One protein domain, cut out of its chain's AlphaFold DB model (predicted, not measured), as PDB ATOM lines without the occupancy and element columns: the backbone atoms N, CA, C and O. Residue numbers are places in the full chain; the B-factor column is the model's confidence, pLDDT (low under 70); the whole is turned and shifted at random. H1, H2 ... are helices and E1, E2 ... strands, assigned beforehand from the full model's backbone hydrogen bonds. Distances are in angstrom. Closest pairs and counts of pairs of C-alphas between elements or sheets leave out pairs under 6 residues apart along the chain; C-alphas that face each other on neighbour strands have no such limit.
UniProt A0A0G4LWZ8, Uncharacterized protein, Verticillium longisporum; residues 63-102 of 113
ATOM      1  N   ASP A  63      80.932 -38.230-218.464       90.94
ATOM      2  CA  ASP A  63      81.857 -37.410-219.251       90.94
ATOM      3  C   ASP A  63      82.909 -38.244-219.998       90.94
ATOM      4  O   ASP A  63      83.327 -37.871-221.100       90.94
ATOM      5  N   GLU A  64      83.323 -39.377-219.431       90.38
ATOM      6  CA  GLU A  64      84.247 -40.327-220.056       90.38
ATOM      7  C   GLU A  64      83.539 -41.186-221.107       90.38
ATOM      8  O   GLU A  64      84.054 -41.378-222.217       90.38
ATOM      9  N   LYS A  65      82.328 -41.646-220.783       88.56
ATOM     10  CA  LYS A  65      81.475 -42.463-221.649       88.56
ATOM     11  C   LYS A  65      81.108 -41.729-222.933       88.56
ATOM     12  O   LYS A  65      81.343 -42.249-224.025       88.56
ATOM     13  N   SER A  66      80.652 -40.484-222.809       90.88
ATOM     14  CA  SER A  66      80.298 -39.619-223.944       90.88
ATOM     15  C   SER A  66      81.474 -39.407-224.904       90.88
ATOM     16  O   SER A  66      81.302 -39.333-226.118       90.88
ATOM     17  N   LYS A  67      82.699 -39.364-224.368       90.94
ATOM     18  CA  LYS A  67      83.940 -39.167-225.135       90.94
ATOM     19  C   LYS A  67      84.573 -40.479-225.622       90.94
ATOM     20  O   LYS A  67      85.671 -40.432-226.175       90.94
ATOM     21  N   ARG A  68      83.926 -41.636-225.394       87.81
ATOM     22  CA  ARG A  68      84.466 -42.994-225.640       87.81
ATOM     23  C   ARG A  68      85.854 -43.206-225.020       87.81
ATOM     24  O   ARG A  68      86.714 -43.894-225.567       87.81
ATOM     25  N   LYS A  69      86.082 -42.563-223.881       87.62
ATOM     26  CA  LYS A  69      87.376 -42.387-223.223       87.62
ATOM     27  C   LYS A  69      87.273 -42.935-221.800       87.62
ATOM     28  O   LYS A  69      87.356 -42.184-220.838       87.62
ATOM     29  N   ILE A  70      87.076 -44.244-221.701       84.69
ATOM     30  CA  ILE A  70      86.756 -44.954-220.455       84.69
ATOM     31  C   ILE A  70      88.017 -45.135-219.589       84.69
ATOM     32  O   ILE A  70      89.106 -45.364-220.129       84.69
ATOM     33  N   MET A  71      87.864 -45.069-218.261       84.56
ATOM     34  CA  MET A  71      88.897 -45.346-217.249       84.56
ATOM     35  C   MET A  71      90.105 -44.392-217.282       84.56
ATOM     36  O   MET A  71      91.228 -44.755-216.897       84.56
ATOM     37  N   ASN A  72      89.938 -43.170-217.795       88.62
ATOM     38  CA  ASN A  72      91.073 -42.254-217.916       88.62
ATOM     39  C   ASN A  72      91.548 -41.755-216.554       88.62
ATOM     40  O   ASN A  72      92.757 -41.575-216.365       88.62
ATOM     41  N   ARG A  73      90.636 -41.576-215.597       89.75
ATOM     42  CA  ARG A  73      90.971 -41.201-214.216       89.75
ATOM     43  C   ARG A  73      91.840 -42.257-213.535       89.75
ATOM     44  O   ARG A  73      92.832 -41.905-212.896       89.75
ATOM     45  N   GLU A  74      91.541 -43.537-213.713       89.06
ATOM     46  CA  GLU A  74      92.286 -44.654-213.124       89.06
ATOM     47  C   GLU A  74      93.638 -44.829-213.818       89.06
ATOM     48  O   GLU A  74      94.661 -44.941-213.139       89.06
ATOM     49  N   ARG A  75      93.667 -44.783-215.160       86.75
ATOM     50  CA  ARG A  75      94.913 -44.869-215.943       86.75
ATOM     51  C   ARG A  75      95.866 -43.717-215.615       86.75
ATOM     52  O   ARG A  75      97.074 -43.921-215.556       86.75
ATOM     53  N   SER A  76      95.326 -42.527-215.366       89.12
ATOM     54  CA  SER A  76      96.109 -41.340-214.999       89.12
ATOM     55  C   SER A  76      96.455 -41.280-213.506       89.12
ATOM     56  O   SER A  76      97.084 -40.320-213.063       89.12
ATOM     57  N   HIS A  77      96.057 -42.286-212.716       88.94
ATOM     58  CA  HIS A  77      96.201 -42.320-211.256       88.94
ATOM     59  C   HIS A  77      95.528 -41.139-210.539       88.94
ATOM     60  O   HIS A  77      95.957 -40.746-209.457       88.94
ATOM     61  N   GLN A  78      94.497 -40.538-211.127       89.44
ATOM     62  CA  GLN A  78      93.757 -39.445-210.501       89.44
ATOM     63  C   GLN A  78      92.941 -39.951-209.301       89.44
ATOM     64  O   GLN A  78      92.819 -39.248-208.302       89.44
ATOM     65  N   VAL A  79      92.445 -41.187-209.382       89.38
ATOM     66  CA  VAL A  79      91.690 -41.876-208.326       89.38
ATOM     67  C   VAL A  79      92.389 -43.169-207.906       89.38
ATOM     68  O   VAL A  79      93.257 -43.680-208.619       89.38
ATOM     69  N   ARG A  80      92.022 -43.695-206.734       87.88
ATOM     70  CA  ARG A  80      92.507 -44.987-206.243       87.88
ATOM     71  C   ARG A  80      91.837 -46.112-207.029       87.88
ATOM     72  O   ARG A  80      90.622 -46.106-207.194       87.88
ATOM     73  N   SER A  81      92.616 -47.090-207.480       86.81
ATOM     74  CA  SER A  81      92.104 -48.218-208.267       86.81
ATOM     75  C   SER A  81      92.794 -49.534-207.901       86.81
ATOM     76  O   SER A  81      93.825 -49.550-207.226       86.81
ATOM     77  N   PHE A  82      92.216 -50.666-208.311       85.31
ATOM     78  CA  PHE A  82      92.843 -51.984-208.195       85.31
ATOM     79  C   PHE A  82      93.168 -52.524-209.587       85.31
ATOM     80  O   PHE A  82      92.291 -52.625-210.442       85.31
ATOM     81  N   CYS A  83      94.428 -52.891-209.818       81.75
ATOM     82  CA  CYS A  83      94.846 -53.472-211.087       81.75
ATOM     83  C   CYS A  83      94.743 -54.997-211.032       81.75
ATOM     84  O   CYS A  83      95.518 -55.643-210.326       81.75
ATOM     85  N   GLY A  84      93.823 -55.569-211.817       78.62
ATOM     86  CA  GLY A  84      93.634 -57.021-211.912       78.62
ATOM     87  C   GLY A  84      94.830 -57.775-212.504       78.62
ATOM     88  O   GLY A  84      95.045 -58.926-212.151       78.62
ATOM     89  N   TRP A  85      95.648 -57.121-213.337       80.94
ATOM     90  CA  TRP A  85      96.872 -57.719-213.886       80.94
ATOM     91  C   TRP A  85      97.961 -57.855-212.819       80.94
ATOM     92  O   TRP A  85      98.574 -58.903-212.651       80.94
ATOM     93  N   CYS A  86      98.207 -56.772-212.083       83.06
ATOM     94  CA  CYS A  86      99.276 -56.717-211.090       83.06
ATOM     95  C   CYS A  86      98.848 -57.251-209.717       83.06
ATOM     96  O   CYS A  86      99.695 -57.361-208.835       83.06
ATOM     97  N   TYR A  87      97.553 -57.519-209.510       83.38
ATOM     98  CA  TYR A  87      96.947 -57.864-208.218       83.38
ATOM     99  C   TYR A  87      97.308 -56.883-207.091       83.38
ATOM    100  O   TYR A  87      97.569 -57.276-205.953       83.38
ATOM    101  N   ARG A  88      97.360 -55.585-207.410       84.12
ATOM    102  CA  ARG A  88      97.815 -54.534-206.488       84.12
ATOM    103  C   ARG A  88      96.911 -53.311-206.527       84.12
ATOM    104  O   ARG A  88      96.359 -52.953-207.568       84.12
ATOM    105  N   VAL A  89      96.819 -52.647-205.376       86.38
ATOM    106  CA  VAL A  89      96.199 -51.325-205.247       86.38
ATOM    107  C   VAL A  89      97.125 -50.283-205.868       86.38
ATOM    108  O   VAL A  89      98.313 -50.225-205.545       86.38
ATOM    109  N   ILE A  90      96.569 -49.455-206.743       88.19
ATOM    110  CA  ILE A  90      97.218 -48.285-207.319       88.19
ATOM    111  C   ILE A  90      96.736 -47.058-206.533       88.19
ATOM    112  O   ILE A  90      95.540 -46.758-206.555       88.19
ATOM    113  N   PRO A  91      97.637 -46.346-205.831       89.00
ATOM    114  CA  PRO A  91      97.256 -45.149-205.101       89.00
ATOM    115  C   PRO A  91      96.995 -43.985-206.057       89.00
ATOM    116  O   PRO A  91      97.648 -43.853-207.104       89.00
ATOM    117  N   SER A  92      96.074 -43.119-205.651       91.06
ATOM    118  CA  SER A  92      95.790 -41.856-206.326       91.06
ATOM    119  C   SER A  92      96.974 -40.885-206.239       91.06
ATOM    120  O   SER A  92      97.888 -41.028-205.421       91.06
ATOM    121  N   LYS A  93      96.965 -39.851-207.082       90.88
ATOM    122  CA  LYS A  93      97.979 -38.792-207.092       90.88
ATOM    123  C   LYS A  93      98.044 -38.071-205.744       90.88
ATOM    124  O   LYS A  93      99.142 -37.822-205.257       90.88
ATOM    125  N   SER A  94      96.891 -37.819-205.126       87.69
ATOM    126  CA  SER A  94      96.783 -37.186-203.810       87.69
ATOM    127  C   SER A  94      97.389 -38.058-202.709       87.69
ATOM    128  O   SER A  94      98.213 -37.572-201.943       87.69
ATOM    129  N   GLU A  95      97.084 -39.361-202.685       87.19
ATOM    130  CA  GLU A  95      97.689 -40.309-201.730       87.19
ATOM    131  C   GLU A  95      99.208 -40.411-201.921       87.19
ATOM    132  O   GLU A  95      99.962 -40.430-200.949       87.19
ATOM    133  N   LYS A  96      99.686 -40.419-203.173       86.44
ATOM    134  CA  LYS A  96     101.126 -40.411-203.486       86.44
ATOM    135  C   LYS A  96     101.819 -39.133-203.011       86.44
ATOM    136  O   LYS A  96     102.980 -39.194-202.616       86.44
ATOM    137  N   MET A  97     101.147 -37.985-203.094       87.00
ATOM    138  CA  MET A  97     101.675 -36.704-202.615       87.00
ATOM    139  C   MET A  97     101.679 -36.641-201.085       87.00
ATOM    140  O   MET A  97     102.707 -36.297-200.511       87.00
ATOM    141  N   ALA A  98     100.591 -37.058-200.433       84.31
ATOM    142  CA  ALA A  98     100.476 -37.119-198.975       84.31
ATOM    143  C   ALA A  98     101.510 -38.070-198.342       84.31
ATOM    144  O   ALA A  98     102.136 -37.745-197.334       84.31
ATOM    145  N   ALA A  99     101.770 -39.215-198.986       79.31
ATOM    146  CA  ALA A  99     102.816 -40.146-198.564       79.31
ATOM    147  C   ALA A  99     104.227 -39.534-198.639       79.31
ATOM    148  O   ALA A  99     105.081 -39.867-197.824       79.31
ATOM    149  N   LYS A 100     104.476 -38.627-199.594       74.38
ATOM    150  CA  LYS A 100     105.757 -37.908-199.709       74.38
ATOM    151  C   LYS A 100     105.901 -36.785-198.684       74.38
ATOM    152  O   LYS A 100     107.022 -36.495-198.284       74.38
ATOM    153  N   SER A 101     104.800 -36.155-198.278       70.56
ATOM    154  CA  SER A 101     104.798 -35.060-197.300       70.56
ATOM    155  C   SER A 101     104.661 -35.524-195.845       70.56
ATOM    156  O   SER A 101     104.613 -34.686-194.949       70.56
ATOM    157  N   GLY A 102     104.605 -36.837-195.587       60.72
ATOM    158  CA  GLY A 102     104.507 -37.391-194.233       60.72
ATOM    159  C   GLY A 102     103.157 -37.154-193.543       60.72
ATOM    160  O   GLY A 102     103.042 -37.383-192.343       60.72
TER     161      GLY A 102
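Overview. This is residues 63 to 102 of the 113 residues of an uncharacterized protein of Verticillium longisporum (UniProt A0A0G4LWZ8). A short two-stranded hairpin, E1 and E2, points to one side from near the middle of a long, flat and loose line of small helices, with H1 at one end of that line and H3 at the other. H2 lies near the middle, before the hairpin, and no helix touches another. The printed part has 40 residues with three named helices and two named strands, in the order H1, H2, E1, E2, H3; the sheet has the order E1 - E2 and is antiparallel, and the class is mixed, helices and strands. The whole is loose, with a radius of gyration of the C-alphas of 12.1 A, and the C-alphas span 38 by 22 by 9 A.

Arrangement. H1, residues 63 to 66, and H2, residues 72 to 75, are close but not clearly touching: their closest C-alphas, those of Glu 64 and Asn 72, are 7.4 A apart. The closest C-alphas of H2 and E1, residues 81 to 83, are those of Glu 74 and Ser 81, at 6.0 A. E1 and E2, residues 88 to 90, form a hairpin of antiparallel neighbour strands, with 141 degrees between their directions. The C-alphas of Phe 82 and Val 89 face each other at 4.5 A. N 90 and O 81, at 2.8 A, and N 83 and O 88, at 3.0 A, are within hydrogen-bond range. H2 and E2 are only just apart, their closest C-alphas 8.4 A from each other. H3, residues 93 to 100, is apart from H1, H2 and E1. In H3 every O i to N i+4 pair is within hydrogen-bond range, while H1 and H2, with 4 residues each, are too short for such a pair.

Along the chain. H1 begins at C-alpha 63, (81.857, -37.410, -219.251), and is 5.4 A long from first to last C-alpha. H2 is 5.0 A long. E1 is 6.6 A long and begins at C-alpha 81, (92.104, -48.218, -208.267); E2 is 6.3 A long. H3, the longest helix, is 10.8 A long and ends at C-alpha 100, (105.757, -37.908, -199.709).

Size, cuts and confidence. The two C-alphas farthest apart, those of Ser 66 and Gly 102, are 38.4 A from each other. The printed part has no cut, and the links H1 to H2, H2 to E1, E1 to E2 and E2 to H3 are tight. Residues 65 to 70 stand free. The mean pLDDT of the printed part is 85.6, and one printed residue, Gly 102, is under 70.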